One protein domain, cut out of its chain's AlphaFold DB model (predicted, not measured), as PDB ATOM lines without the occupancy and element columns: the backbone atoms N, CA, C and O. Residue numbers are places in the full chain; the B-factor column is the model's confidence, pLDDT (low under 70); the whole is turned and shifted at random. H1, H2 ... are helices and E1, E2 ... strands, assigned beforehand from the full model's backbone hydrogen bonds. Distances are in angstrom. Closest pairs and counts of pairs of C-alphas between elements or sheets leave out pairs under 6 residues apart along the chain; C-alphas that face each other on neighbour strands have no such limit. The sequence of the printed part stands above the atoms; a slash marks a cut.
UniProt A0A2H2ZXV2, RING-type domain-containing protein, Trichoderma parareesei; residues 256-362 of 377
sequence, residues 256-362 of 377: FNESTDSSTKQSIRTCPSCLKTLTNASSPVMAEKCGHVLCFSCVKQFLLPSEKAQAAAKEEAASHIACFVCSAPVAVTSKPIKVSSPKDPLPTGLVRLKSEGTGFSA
ATOM      1  N   PHE A 256     175.096 241.850 157.429       94.62
ATOM      2  CA  PHE A 256     175.112 241.859 155.969       94.62
ATOM      3  C   PHE A 256     173.694 241.820 155.405       94.62
ATOM      4  O   PHE A 256     172.811 241.175 155.960       94.62
ATOM      5  N   ASN A 257     173.503 242.483 154.267       92.69
ATOM      6  CA  ASN A 257     172.325 242.271 153.443       92.69
ATOM      7  C   ASN A 257     172.606 241.122 152.478       92.69
ATOM      8  O   ASN A 257     173.565 241.179 151.704       92.69
ATOM      9  N   GLU A 258     171.781 240.087 152.542       91.38
ATOM     10  CA  GLU A 258     171.927 238.880 151.740       91.38
ATOM     11  C   GLU A 258     170.800 238.817 150.713       91.38
ATOM     12  O   GLU A 258     169.623 238.943 151.040       91.38
ATOM     13  N   SER A 259     171.170 238.644 149.449       87.00
ATOM     14  CA  SER A 259     170.248 238.389 148.346       87.00
ATOM     15  C   SER A 259     170.548 237.015 147.763       87.00
ATOM     16  O   SER A 259     171.711 236.685 147.525       87.00
ATOM     17  N   THR A 260     169.517 236.219 147.509       84.25
ATOM     18  CA  THR A 260     169.661 234.924 146.838       84.25
ATOM     19  C   THR A 260     169.774 235.128 145.335       84.25
ATOM     20  O   THR A 260     168.882 235.722 144.728       84.25
ATOM     21  N   ASP A 261     170.843 234.620 144.729       78.31
ATOM     22  CA  ASP A 261     170.973 234.614 143.274       78.31
ATOM     23  C   ASP A 261     170.134 233.476 142.672       78.31
ATOM     24  O   ASP A 261     170.182 232.332 143.137       78.31
ATOM     25  N   SER A 262     169.346 233.784 141.641       72.81
ATOM     26  CA  SER A 262     168.427 232.833 141.005       72.81
ATOM     27  C   SER A 262     169.160 231.731 140.236       72.81
ATOM     28  O   SER A 262     168.616 230.642 140.063       72.81
ATOM     29  N   SER A 263     170.402 231.992 139.816       75.12
ATOM     30  CA  SER A 263     171.219 231.062 139.031       75.12
ATOM     31  C   SER A 263     171.926 230.011 139.894       75.12
ATOM     32  O   SER A 263     171.885 228.817 139.598       75.12
ATOM     33  N   THR A 264     172.555 230.427 140.996       74.75
ATOM     34  CA  THR A 264     173.435 229.560 141.803       74.75
ATOM     35  C   THR A 264     172.804 229.091 143.114       74.75
ATOM     36  O   THR A 264     173.379 228.231 143.779       74.75
ATOM     37  N   LYS A 265     171.631 229.626 143.498       77.88
ATOM     38  CA  LYS A 265     170.965 229.402 144.801       77.88
ATOM     39  C   LYS A 265     171.847 229.725 146.020       77.88
ATOM     40  O   LYS A 265     171.516 229.330 147.134       77.88
ATOM     41  N   GLN A 266     172.958 230.433 145.823       78.75
ATOM     42  CA  GLN A 266     173.868 230.841 146.890       78.75
ATOM     43  C   GLN A 266     173.485 232.230 147.415       78.75
ATOM     44  O   GLN A 266     172.994 233.087 146.673       78.75
ATOM     45  N   SER A 267     173.698 232.448 148.712       84.19
ATOM     46  CA  SER A 267     173.498 233.736 149.375       84.19
ATOM     47  C   SER A 267     174.633 234.692 149.009       84.19
ATOM     48  O   SER A 267     175.783 234.478 149.393       84.19
ATOM     49  N   ILE A 268     174.320 235.759 148.276       89.94
ATOM     50  CA  ILE A 268     175.283 236.797 147.902       89.94
ATOM     51  C   ILE A 268     175.104 238.004 148.819       89.94
ATOM     52  O   ILE A 268     174.000 238.522 148.983       89.94
ATOM     53  N   ARG A 269     176.209 238.497 149.384       92.25
ATOM     54  CA  ARG A 269     176.221 239.709 150.214       92.25
ATOM     55  C   ARG A 269     176.259 240.957 149.334       92.25
ATOM     56  O   ARG A 269     177.199 241.154 148.559       92.25
ATOM     57  N   THR A 270     175.265 241.824 149.467       94.50
ATOM     58  CA  THR A 270     175.092 243.027 148.639       94.50
ATOM     59  C   THR A 270     175.034 244.296 149.485       94.50
ATOM     60  O   THR A 270     174.749 244.269 150.678       94.50
ATOM     61  N   CYS A 271     175.357 245.438 148.877       94.31
ATOM     62  CA  CYS A 271     175.210 246.743 149.515       94.31
ATOM     63  C   CYS A 271     173.722 247.152 149.539       94.31
ATOM     64  O   CYS A 271     173.153 247.298 148.460       94.31
ATOM     65  N   PRO A 272     173.113 247.458 150.698       93.88
ATOM     66  CA  PRO A 272     171.721 247.920 150.788       93.88
ATOM     67  C   PRO A 272     171.385 249.159 149.946       93.88
ATOM     68  O   PRO A 272     170.239 249.362 149.567       93.88
ATOM     69  N   SER A 273     172.373 250.016 149.673       92.44
ATOM     70  CA  SER A 273     172.154 251.296 148.989       92.44
ATOM     71  C   SER A 273     172.206 251.193 147.461       92.44
ATOM     72  O   SER A 273     171.398 251.814 146.782       92.44
ATOM     73  N   CYS A 274     173.146 250.422 146.903       93.00
ATOM     74  CA  CYS A 274     173.303 250.294 145.444       93.00
ATOM     75  C   CYS A 274     173.037 248.886 144.908       93.00
ATOM     76  O   CYS A 274     173.194 248.666 143.710       93.00
ATOM     77  N   LEU A 275     172.716 247.931 145.786       91.94
ATOM     78  CA  LEU A 275     172.460 246.517 145.487       91.94
ATOM     79  C   LEU A 275     173.609 245.789 144.769       91.94
ATOM     80  O   LEU A 275     173.461 244.652 144.336       91.94
ATOM     81  N   LYS A 276     174.794 246.409 144.680       92.44
ATOM     82  CA  LYS A 276     175.999 245.782 144.127       92.44
ATOM     83  C   LYS A 276     176.583 244.782 145.119       92.44
ATOM     84  O   LYS A 276     176.632 245.055 146.322       92.44
ATOM     85  N   THR A 277     177.098 243.670 144.600       92.94
ATOM     86  CA  THR A 277     177.819 242.653 145.374       92.94
ATOM     87  C   THR A 277     179.024 243.252 146.093       92.94
ATOM     88  O   THR A 277     179.851 243.945 145.490       92.94
ATOM     89  N   LEU A 278     179.132 242.975 147.392       91.56
ATOM     90  CA  LEU A 278     180.256 243.407 148.211       91.56
ATOM     91  C   LEU A 278     181.456 242.496 147.945       91.56
ATOM     92  O   LEU A 278     181.405 241.287 148.144       91.56
ATOM     93  N   THR A 279     182.548 243.095 147.488       89.50
ATOM     94  CA  THR A 279     183.818 242.412 147.201       89.50
ATOM     95  C   THR A 279     184.978 243.142 147.871       89.50
ATOM     96  O   THR A 279     184.848 244.319 148.223       89.50
ATOM     97  N   ASN A 280     186.146 242.499 147.967       85.81
ATOM     98  CA  ASN A 280     187.371 243.107 148.512       85.81
ATOM     99  C   ASN A 280     187.714 244.441 147.811       85.81
ATOM    100  O   ASN A 280     188.186 245.382 148.447       85.81
ATOM    101  N   ALA A 281     187.410 244.558 146.513       85.25
ATOM    102  CA  ALA A 281     187.645 245.764 145.718       85.25
ATOM    103  C   ALA A 281     186.690 246.926 146.054       85.25
ATOM    104  O   ALA A 281     187.048 248.088 145.891       85.25
ATOM    105  N   SER A 282     185.484 246.632 146.550       86.69
ATOM    106  CA  SER A 282     184.486 247.655 146.905       86.69
ATOM    107  C   SER A 282     184.778 248.374 148.233       86.69
ATOM    108  O   SER A 282     184.099 249.346 148.581       86.69
ATOM    109  N   SER A 283     185.807 247.924 148.965       88.31
ATOM    110  CA  SER A 283     186.212 248.403 150.295       88.31
ATOM    111  C   SER A 283     185.032 248.622 151.260       88.31
ATOM    112  O   SER A 283     184.780 249.757 151.660       88.31
ATOM    113  N   PRO A 284     184.269 247.573 151.614       92.19
ATOM    114  CA  PRO A 284     183.063 247.720 152.423       92.19
ATOM    115  C   PRO A 284     183.336 248.362 153.788       92.19
ATOM    116  O   PRO A 284     184.374 248.142 154.413       92.19
ATOM    117  N   VAL A 285     182.392 249.172 154.253       92.69
ATOM    118  CA  VAL A 285     182.457 249.914 155.513       92.69
ATOM    119  C   VAL A 285     181.218 249.592 156.333       92.69
ATOM    120  O   VAL A 285     180.103 249.590 155.818       92.69
ATOM    121  N   MET A 286     181.428 249.333 157.616       93.00
ATOM    122  CA  MET A 286     180.399 249.021 158.592       93.00
ATOM    123  C   MET A 286     180.172 250.197 159.543       93.00
ATOM    124  O   MET A 286     181.125 250.859 159.959       93.00
ATOM    125  N   ALA A 287     178.918 250.421 159.931       92.00
ATOM    126  CA  ALA A 287     178.562 251.312 161.033       92.00
ATOM    127  C   ALA A 287     178.639 250.579 162.385       92.00
ATOM    128  O   ALA A 287     177.953 249.581 162.589       92.00
ATOM    129  N   GLU A 288     179.431 251.095 163.327       89.19
ATOM    130  CA  GLU A 288     179.759 250.431 164.600       89.19
ATOM    131  C   GLU A 288     178.528 250.123 165.468       89.19
ATOM    132  O   GLU A 288     178.461 249.070 166.095       89.19
ATOM    133  N   LYS A 289     177.539 251.026 165.501       88.88
ATOM    134  CA  LYS A 289     176.369 250.902 166.387       88.88
ATOM    135  C   LYS A 289     175.319 249.904 165.905       88.88
ATOM    136  O   LYS A 289     174.649 249.300 166.734       88.88
ATOM    137  N   CYS A 290     175.150 249.757 164.594       91.81
ATOM    138  CA  CYS A 290     174.076 248.948 164.010       91.81
ATOM    139  C   CYS A 290     174.564 247.769 163.160       91.81
ATOM    140  O   CYS A 290     173.746 246.975 162.720       91.81
ATOM    141  N   GLY A 291     175.861 247.668 162.865       92.62
ATOM    142  CA  GLY A 291     176.441 246.541 162.130       92.62
ATOM    143  C   GLY A 291     176.183 246.520 160.620       92.62
ATOM    144  O   GLY A 291     176.809 245.731 159.920       92.62
ATOM    145  N   HIS A 292     175.306 247.375 160.085       94.25
ATOM    146  CA  HIS A 292     175.037 247.440 158.644       94.25
ATOM    147  C   HIS A 292     176.284 247.787 157.824       94.25
ATOM    148  O   HIS A 292     177.035 248.709 158.167       94.25
ATOM    149  N   VAL A 293     176.456 247.080 156.705       94.88
ATOM    150  CA  VAL A 293     177.605 247.218 155.803       94.88
ATOM    151  C   VAL A 293     177.203 247.863 154.480       94.88
ATOM    152  O   VAL A 293     176.251 247.442 153.830       94.88
ATOM    153  N   LEU A 294     177.971 248.863 154.048       93.88
ATOM    154  CA  LEU A 294     177.798 249.586 152.788       93.88
ATOM    155  C   LEU A 294     179.109 249.578 151.996       93.88
ATOM    156  O   LEU A 294     180.196 249.575 152.572       93.88
ATOM    157  N   CYS A 295     179.045 249.616 150.665       93.12
ATOM    158  CA  CYS A 295     180.251 249.832 149.862       93.12
ATOM    159  C   CYS A 295     180.780 251.265 150.047       93.12
ATOM    160  O   CYS A 295     180.015 252.204 150.295       93.12
ATOM    161  N   PHE A 296     182.091 251.459 149.887       90.88
ATOM    162  CA  PHE A 296     182.716 252.758 150.152       90.88
ATOM    163  C   PHE A 296     182.179 253.895 149.276       90.88
ATOM    164  O   PHE A 296     182.087 255.030 149.736       90.88
ATOM    165  N   SER A 297     181.781 253.601 148.034       90.75
ATOM    166  CA  SER A 297     181.173 254.594 147.143       90.75
ATOM    167  C   SER A 297     179.855 255.136 147.700       90.75
ATOM    168  O   SER A 297     179.650 256.346 147.684       90.75
ATOM    169  N   CYS A 298     179.000 254.271 148.254       91.88
ATOM    170  CA  CYS A 298     177.759 254.694 148.905       91.88
ATOM    171  C   CYS A 298     178.046 255.471 150.194       91.88
ATOM    172  O   CYS A 298     177.416 256.491 150.444       91.88
ATOM    173  N   VAL A 299     179.040 255.056 150.987       89.44
ATOM    174  CA  VAL A 299     179.435 255.809 152.192       89.44
ATOM    175  C   VAL A 299     179.897 257.225 151.839       89.44
ATOM    176  O   VAL A 299     179.466 258.185 152.471       89.44
ATOM    177  N   LYS A 300     180.707 257.382 150.788       88.25
ATOM    178  CA  LYS A 300     181.146 258.696 150.298       88.25
ATOM    179  C   LYS A 300     179.998 259.590 149.824       88.25
ATOM    180  O   LYS A 300     180.084 260.796 150.002       88.25
ATOM    181  N   GLN A 301     178.969 259.014 149.207       87.06
ATOM    182  CA  GLN A 301     177.842 259.771 148.655       87.06
ATOM    183  C   GLN A 301     176.793 260.141 149.708       87.06
ATOM    184  O   GLN A 301     176.260 261.243 149.660       87.06
ATOM    185  N   PHE A 302     176.490 259.228 150.637       82.50
ATOM    186  CA  PHE A 302     175.338 259.363 151.536       82.50
ATOM    187  C   PHE A 302     175.701 259.677 152.990       82.50
ATOM    188  O   PHE A 302     174.866 260.213 153.708       82.50
ATOM    189  N   LEU A 303     176.909 259.323 153.450       79.31
ATOM    190  CA  LEU A 303     177.286 259.425 154.869       79.31
ATOM    191  C   LEU A 303     178.365 260.473 155.144       79.31
ATOM    192  O   LEU A 303     178.401 261.033 156.236       79.31
ATOM    193  N   LEU A 304     179.271 260.718 154.195       79.62
ATOM    194  CA  LEU A 304     180.344 261.691 154.375       79.62
ATOM    195  C   LEU A 304     179.904 263.073 153.862       79.62
ATOM    196  O   LEU A 304     179.441 263.170 152.725       79.62
ATOM    197  N   PRO A 305     180.071 264.152 154.652       67.94
ATOM    198  CA  PRO A 305     179.790 265.504 154.181       67.94
ATOM    199  C   PRO A 305     180.658 265.834 152.960       67.94
ATOM    200  O   PRO A 305     181.858 265.556 152.967       67.94
ATOM    201  N   SER A 306     180.079 266.449 151.924       63.78
ATOM    202  CA  SER A 306     180.836 266.919 150.755       63.78
ATOM    203  C   SER A 306     181.940 267.895 151.177       63.78
ATOM    204  O   SER A 306     181.736 268.701 152.085       63.78
ATOM    205  N   GLU A 307     183.090 267.880 150.497       63.03
ATOM    206  CA  GLU A 307     184.230 268.770 150.788       63.03
ATOM    207  C   GLU A 307     183.829 270.258 150.843       63.03
ATOM    208  O   GLU A 307     184.344 271.016 151.663       63.03
ATOM    209  N   LYS A 308     182.832 270.667 150.042       56.41
ATOM    210  CA  LYS A 308     182.274 272.030 150.063       56.41
ATOM    211  C   LYS A 308     181.508 272.350 151.354       56.41
ATOM    212  O   LYS A 308     181.592 273.469 151.846       56.41
ATOM    213  N   ALA A 309     180.796 271.373 151.918       56.53
ATOM    214  CA  ALA A 309     180.072 271.519 153.182       56.53
ATOM    215  C   ALA A 309     181.028 271.520 154.389       56.53
ATOM    216  O   ALA A 309     180.800 272.241 155.354       56.53
ATOM    217  N   GLN A 310     182.144 270.785 154.308       54.72
ATOM    218  CA  GLN A 310     183.180 270.773 155.349       54.72
ATOM    219  C   GLN A 310     183.940 272.106 155.452       54.72
ATOM    220  O   GLN A 310     184.356 272.490 156.541       54.72
ATOM    221  N   ALA A 311     184.105 272.832 154.338       53.75
ATOM    222  CA  ALA A 311     184.706 274.168 154.337       53.75
ATOM    223  C   ALA A 311     183.779 275.247 154.934       53.75
ATOM    224  O   ALA A 311     184.274 276.223 155.499       53.75
ATOM    225  N   ALA A 312     182.457 275.061 154.823       53.22
ATOM    226  CA  ALA A 312     181.438 275.974 155.342       53.22
ATOM    227  C   ALA A 312     181.085 275.723 156.823       53.22
ATOM    228  O   ALA A 312     180.753 276.662 157.537       53.22
ATOM    229  N   ALA A 313     181.215 274.486 157.315       53.47
ATOM    230  CA  ALA A 313     180.902 274.091 158.693       53.47
ATOM    231  C   ALA A 313     182.023 274.422 159.706       53.47
ATOM    232  O   ALA A 313     182.359 273.610 160.569       53.47
ATOM    233  N   LYS A 314     182.633 275.610 159.599       51.34
ATOM    234  CA  LYS A 314     183.592 276.117 160.600       51.34
ATOM    235  C   LYS A 314     182.925 276.580 161.903       51.34
ATOM    236  O   LYS A 314     183.647 276.838 162.860       51.34
ATOM    237  N   GLU A 315     181.596 276.622 161.968       49.50
ATOM    238  CA  GLU A 315     180.846 276.956 163.181       49.50
ATOM    239  C   GLU A 315     179.849 275.848 163.559       49.50
ATOM    240  O   GLU A 315     178.950 275.513 162.792       49.50
ATOM    241  N   GLU A 316     180.096 275.256 164.733       52.00
ATOM    242  CA  GLU A 316     179.209 274.597 165.717       52.00
ATOM    243  C   GLU A 316     177.986 273.739 165.315       52.00
ATOM    244  O   GLU A 316     177.251 273.293 166.192       52.00
ATOM    245  N   ALA A 317     177.764 273.383 164.052       48.19
ATOM    246  CA  ALA A 317     176.721 272.421 163.699       48.19
ATOM    247  C   ALA A 317     177.292 270.994 163.666       48.19
ATOM    248  O   ALA A 317     177.866 270.553 162.668       48.19
ATOM    249  N   ALA A 318     177.128 270.244 164.760       53.50
ATOM    250  CA  ALA A 318     177.405 268.811 164.797       53.50
ATOM    251  C   ALA A 318     176.468 268.066 163.826       53.50
ATOM    252  O   ALA A 318     175.357 267.678 164.180       53.50
ATOM    253  N   SER A 319     176.901 267.858 162.581       62.22
ATOM    254  CA  SER A 319     176.168 267.021 161.630       62.22
ATOM    255  C   SER A 319     176.199 265.569 162.111       62.22
ATOM    256  O   SER A 319     177.232 264.899 162.035       62.22
ATOM    257  N   HIS A 320     175.081 265.079 162.642       69.56
ATOM    258  CA  HIS A 320     174.938 263.682 163.034       69.56
ATOM    259  C   HIS A 320     174.906 262.795 161.784       69.56
ATOM    260  O   HIS A 320     174.015 262.920 160.947       69.56
ATOM    261  N   ILE A 321     175.872 261.885 161.657       82.81
ATOM    262  CA  ILE A 321     175.869 260.883 160.587       82.81
ATOM    263  C   ILE A 321     174.969 259.735 161.044       82.81
ATOM    264  O   ILE A 321     175.257 259.101 162.061       82.81
ATOM    265  N   ALA A 322     173.899 259.455 160.304       87.12
ATOM    266  CA  ALA A 322     172.953 258.375 160.583       87.12
ATOM    267  C   ALA A 322     173.072 257.244 159.553       87.12
ATOM    268  O   ALA A 322     173.414 257.474 158.398       87.12
ATOM    269  N   CYS A 323     172.803 256.007 159.964       89.50
ATOM    270  CA  CYS A 323     172.893 254.839 159.098       89.50
ATOM    271  C   CYS A 323     171.821 254.901 158.006       89.50
ATOM    272  O   CYS A 323     170.647 255.067 158.312       89.50
ATOM    273  N   PHE A 324     172.199 254.658 156.749       88.38
ATOM    274  CA  PHE A 324     171.253 254.637 155.627       88.38
ATOM    275  C   PHE A 324     170.126 253.596 155.785       88.38
ATOM    276  O   PHE A 324     169.034 253.794 155.273       88.38
ATOM    277  N   VAL A 325     170.383 252.486 156.485       90.81
ATOM    278  CA  VAL A 325     169.438 251.359 156.575       90.81
ATOM    279  C   VAL A 325     168.443 251.529 157.722       90.81
ATOM    280  O   VAL A 325     167.246 251.355 157.532       90.81
ATOM    281  N   CYS A 326     168.923 251.863 158.921       90.94
ATOM    282  CA  CYS A 326     168.088 251.919 160.128       90.94
ATOM    283  C   CYS A 326     167.988 253.311 160.754       90.94
ATOM    284  O   CYS A 326     167.427 253.450 161.835       90.94
ATOM    285  N   SER A 327     168.573 254.335 160.126       88.12
ATOM    286  CA  SER A 327     168.643 255.709 160.647       88.12
ATOM    287  C   SER A 327     169.301 255.848 162.029       88.12
ATOM    288  O   SER A 327     169.283 256.926 162.616       88.12
ATOM    289  N   ALA A 328     169.926 254.788 162.557       86.81
ATOM    290  CA  ALA A 328     170.629 254.841 163.833       86.81
ATOM    291  C   ALA A 328     171.840 255.788 163.742       86.81
ATOM    292  O   ALA A 328     172.559 255.751 162.738       86.81
ATOM    293  N   PRO A 329     172.115 256.603 164.773       85.69
ATOM    294  CA  PRO A 329     173.272 257.488 164.777       85.69
ATOM    295  C   PRO A 329     174.567 256.666 164.762       85.69
ATOM    296  O   PRO A 329     174.790 255.802 165.610       85.69
ATOM    297  N   VAL A 330     175.423 256.932 163.778       79.62
ATOM    298  CA  VAL A 330     176.688 256.221 163.542       79.62
ATOM    299  C   VAL A 330     177.851 256.947 164.206       79.62
ATOM    300  O   VAL A 330     178.695 256.308 164.827       79.62
ATOM    301  N   ALA A 331     177.894 258.276 164.081       67.00
ATOM    302  CA  ALA A 331     179.037 259.088 164.485       67.00
ATOM    303  C   ALA A 331     178.636 260.519 164.866       67.00
ATOM    304  O   ALA A 331     177.726 261.098 164.271       67.00
ATOM    305  N   VAL A 332     179.392 261.109 165.795       58.03
ATOM    306  CA  VAL A 332     179.434 262.560 166.025       58.03
ATOM    307  C   VAL A 332     180.761 263.060 165.463       58.03
ATOM    308  O   VAL A 332     181.829 262.701 165.960       58.03
ATOM    309  N   THR A 333     180.720 263.859 164.400       56.12
ATOM    310  CA  THR A 333     181.924 264.465 163.821       56.12
ATOM    311  C   THR A 333     182.356 265.647 164.686       56.12
ATOM    312  O   THR A 333     181.866 266.754 164.497       56.12
ATOM    313  N   SER A 334     183.251 265.435 165.655       48.34
ATOM    314  CA  SER A 334     183.739 266.531 166.511       48.34
ATOM    315  C   SER A 334     184.924 267.305 165.918       48.34
ATOM    316  O   SER A 334     185.283 268.353 166.448       48.34
ATOM    317  N   LYS A 335     185.556 266.820 164.834       48.09
ATOM    318  CA  LYS A 335     186.701 267.486 164.185       48.09
ATOM    319  C   LYS A 335     186.685 267.328 162.657       48.09
ATOM    320  O   LYS A 335     186.316 266.254 162.177       48.09
ATOM    321  N   PRO A 336     187.123 268.351 161.895       42.16
ATOM    322  CA  PRO A 336     187.231 268.280 160.441       42.16
ATOM    323  C   PRO A 336     188.276 267.233 160.047       42.16
ATOM    324  O   PRO A 336     189.445 267.314 160.429       42.16
ATOM    325  N   ILE A 337     187.849 266.228 159.289       50.12
ATOM    326  CA  ILE A 337     188.727 265.173 158.792       50.12
ATOM    327  C   ILE A 337     189.380 265.686 157.511       50.12
ATOM    328  O   ILE A 337     188.740 265.762 156.467       50.12
ATOM    329  N   LYS A 338     190.674 266.019 157.571       39.16
ATOM    330  CA  LYS A 338     191.478 266.182 156.355       39.16
ATOM    331  C   LYS A 338     191.590 264.820 155.675       39.16
ATOM    332  O   LYS A 338     192.330 263.951 156.132       39.16
ATOM    333  N   VAL A 339     190.876 264.647 154.567       41.25
ATOM    334  CA  VAL A 339     191.062 263.525 153.642       41.25
ATOM    335  C   VAL A 339     192.301 263.814 152.789       41.25
ATOM    336  O   VAL A 339     192.227 264.058 151.594       41.25
ATOM    337  N   SER A 340     193.471 263.856 153.425       32.94
ATOM    338  CA  SER A 340     194.748 263.775 152.722       32.94
ATOM    339  C   SER A 340     195.231 262.345 152.878       32.94
ATOM    340  O   SER A 340     195.439 261.864 153.992       32.94
ATOM    341  N   SER A 341     195.290 261.664 151.747       42.47
ATOM    342  CA  SER A 341     195.581 260.251 151.561       42.47
ATOM    343  C   SER A 341     196.919 259.808 152.231       42.47
ATOM    344  O   SER A 341     197.659 260.628 152.774       42.47
ATOM    345  N   PRO A 342     197.223 258.494 152.267       45.50
ATOM    346  CA  PRO A 342     197.157 257.684 151.059       45.50
ATOM    347  C   PRO A 342     195.830 256.933 150.886       45.50
ATOM    348  O   PRO A 342     195.496 256.596 149.753       45.50
ATOM    349  N   LYS A 343     195.038 256.724 151.952       53.38
ATOM    350  CA  LYS A 343     193.694 256.112 151.878       53.38
ATOM    351  C   LYS A 343     192.759 256.674 152.962       53.38
ATOM    352  O   LYS A 343     192.759 256.196 154.088       53.38
ATOM    353  N   ASP A 344     192.010 257.706 152.590       60.56
ATOM    354  CA  ASP A 344     190.814 258.306 153.202       60.56
ATOM    355  C   ASP A 344     190.462 257.904 154.660       60.56
ATOM    356  O   ASP A 344     189.803 256.875 154.865       60.56
ATOM    357  N   PRO A 345     190.840 258.707 155.679       67.50
ATOM    358  CA  PRO A 345     190.426 258.476 157.064       67.50
ATOM    359  C   PRO A 345     188.898 258.534 157.210       67.50
ATOM    360  O   PRO A 345     188.249 259.480 156.768       67.50
ATOM    361  N   LEU A 346     188.321 257.505 157.836       75.38
ATOM    362  CA  LEU A 346     186.891 257.436 158.136       75.38
ATOM    363  C   LEU A 346     186.578 258.132 159.476       75.38
ATOM    364  O   LEU A 346     187.397 258.063 160.396       75.38
ATOM    365  N   PRO A 347     185.396 258.764 159.618       76.25
ATOM    366  CA  PRO A 347     184.904 259.257 160.902       76.25
ATOM    367  C   PRO A 347     184.804 258.164 161.971       76.25
ATOM    368  O   PRO A 347     184.535 257.001 161.672       76.25
ATOM    369  N   THR A 348     184.960 258.559 163.236       80.12
ATOM    370  CA  THR A 348     184.758 257.682 164.397       80.12
ATOM    371  C   THR A 348     183.357 257.073 164.368       80.12
ATOM    372  O   THR A 348     182.392 257.814 164.261       80.12
ATOM    373  N   GLY A 349     183.236 255.748 164.467       84.25
ATOM    374  CA  GLY A 349     181.960 255.024 164.343       84.25
ATOM    375  C   GLY A 349     181.739 254.356 162.981       84.25
ATOM    376  O   GLY A 349     180.825 253.544 162.836       84.25
ATOM    377  N   LEU A 350     182.597 254.633 161.993       88.44
ATOM    378  CA  LEU A 350     182.680 253.883 160.740       88.44
ATOM    379  C   LEU A 350     183.961 253.046 160.712       88.44
ATOM    380  O   LEU A 350     185.068 253.566 160.838       88.44
ATOM    381  N   VAL A 351     183.813 251.741 160.497       90.00
ATOM    382  CA  VAL A 351     184.924 250.786 160.447       90.00
ATOM    383  C   VAL A 351     185.011 250.204 159.045       90.00
ATOM    384  O   VAL A 351     184.063 249.598 158.552       90.00
ATOM    385  N   ARG A 352     186.155 250.372 158.379       90.88
ATOM    386  CA  ARG A 352     186.412 249.696 157.101       90.88
ATOM    387  C   ARG A 352     186.662 248.219 157.372       90.88
ATOM    388  O   ARG A 352     187.603 247.896 158.091       90.88
ATOM    389  N   LEU A 353     185.853 247.350 156.776       90.75
ATOM    390  CA  LEU A 353     186.046 245.913 156.884       90.75
ATOM    391  C   LEU A 353     187.221 245.483 156.007       90.75
ATOM    392  O   LEU A 353     187.385 245.952 154.877       90.75
ATOM    393  N   LYS A 354     188.050 244.602 156.558       82.31
ATOM    394  CA  LYS A 354     189.206 244.015 155.900       82.31
ATOM    395  C   LYS A 354     188.929 242.550 155.628       82.31
ATOM    396  O   LYS A 354     188.305 241.845 156.412       82.31
ATOM    397  N   SER A 355     189.445 242.112 154.500       67.50
ATOM    398  CA  SER A 355     189.432 240.730 154.026       67.50
ATOM    399  C   SER A 355     190.825 240.393 153.495       67.50
ATOM    400  O   SER A 355     190.990 239.804 152.428       67.50
ATOM    401  N   GLU A 356     191.838 240.906 154.191       66.12
ATOM    402  CA  GLU A 356     193.235 240.583 153.942       66.12
ATOM    403  C   GLU A 356     193.387 239.074 154.184       66.12
ATOM    404  O   GLU A 356     192.894 238.552 155.188       66.12
ATOM    405  N   GLY A 357     193.953 238.365 153.202       58.56
ATOM    406  CA  GLY A 357     194.125 236.913 153.249       58.56
ATOM    407  C   GLY A 357     195.025 236.479 154.404       58.56
ATOM    408  O   GLY A 357     195.517 237.311 155.163       58.56
ATOM    409  N   THR A 358     195.232 235.163 154.527       53.62
ATOM    410  CA  THR A 358     196.136 234.534 155.509       53.62
ATOM    411  C   THR A 358     197.364 235.422 155.741       53.62
ATOM    412  O   THR A 358     197.907 235.941 154.766       53.62
ATOM    413  N   GLY A 359     197.744 235.667 157.006       55.03
ATOM    414  CA  GLY A 359     198.561 236.803 157.497       55.03
ATOM    415  C   GLY A 359     199.892 237.155 156.797       55.03
ATOM    416  O   GLY A 359     200.591 238.060 157.234       55.03
ATOM    417  N   PHE A 360     200.233 236.480 155.706       54.12
ATOM    418  CA  PHE A 360     201.238 236.823 154.708       54.12
ATOM    419  C   PHE A 360     200.858 238.017 153.818       54.12
ATOM    420  O   PHE A 360     201.741 238.748 153.379       54.12
ATOM    421  N   SER A 361     199.567 238.242 153.550       53.97
ATOM    422  CA  SER A 361     199.097 239.402 152.775       53.97
ATOM    423  C   SER A 361     198.568 240.480 153.703       53.97
ATOM    424  O   SER A 361     197.363 240.639 153.830       53.97
ATOM    425  N   ALA A 362     199.440 241.213 154.387       49.91
ATOM    426  CA  ALA A 362     199.002 242.389 155.125       49.91
ATOM    427  C   ALA A 362     199.057 243.624 154.205       49.91
ATOM    428  O   ALA A 362     200.143 244.061 153.840       49.91
TER     429      ALA A 362
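What this domain is: This is residues 256 to 362 of the 377 residues of the protein "RING-type domain-containing protein" of Trichoderma parareesei (UniProt A0A2H2ZXV2). This domain has little regular structure: an elongated, loop-rich chain with the strand pair E3 and E6 in its middle, hairpin E1 and E2 at one end, and H2 toward the other. The 107 printed residues, mixed in class with 34 in named elements, run E1 E2 E3 H1 H2 E4 E5 E6; the three strand pairs are antiparallel. The whole is only just compact, close to loose: radius of gyration of the C-alphas 15.6 A, spans 52 by 35 by 23 A.

Where its parts are: Find C-alpha 285 at (182.457, 249.914, 155.513), where E3, residues 285 to 287, begins; E6, residues 350 to 352, ends at C-alpha 352 at (186.412, 249.696, 157.101). Look for H1 at 296 to 302, 10.0 A long, H2 at 307 to 312, E1 at 257 to 260, 10.2 A long, E2 at 267 to 270, E4 at 320 to 322 and E5 at 329 to 332.

How they stand to each other: Between E3 and E6, N 286 and O 351 are 2.8 A apart, within hydrogen-bond range. The closest C-alphas of E3 and H1, Val 285 and Phe 296, are 6.1 A apart; those of E3 and E5, Ala 287 and Val 330, 5.8 A. In hairpin E4 and E5, find N 330 and O 321 at 2.8 A; in hairpin E1 and E2, N 259 and O 268 at 2.9 A. H1 and H2 are apart; in both, every O i to N i+4 pair is within range.

The domain as a whole: The farthest C-alphas, Ser 263 and Glu 315, are 52.7 A apart. The printed part has no cut; links E2 to E3 and E5 to E6 are long. pLDDT is under 70 in residues 305 to 320, 331 to 345 and 355 to 362.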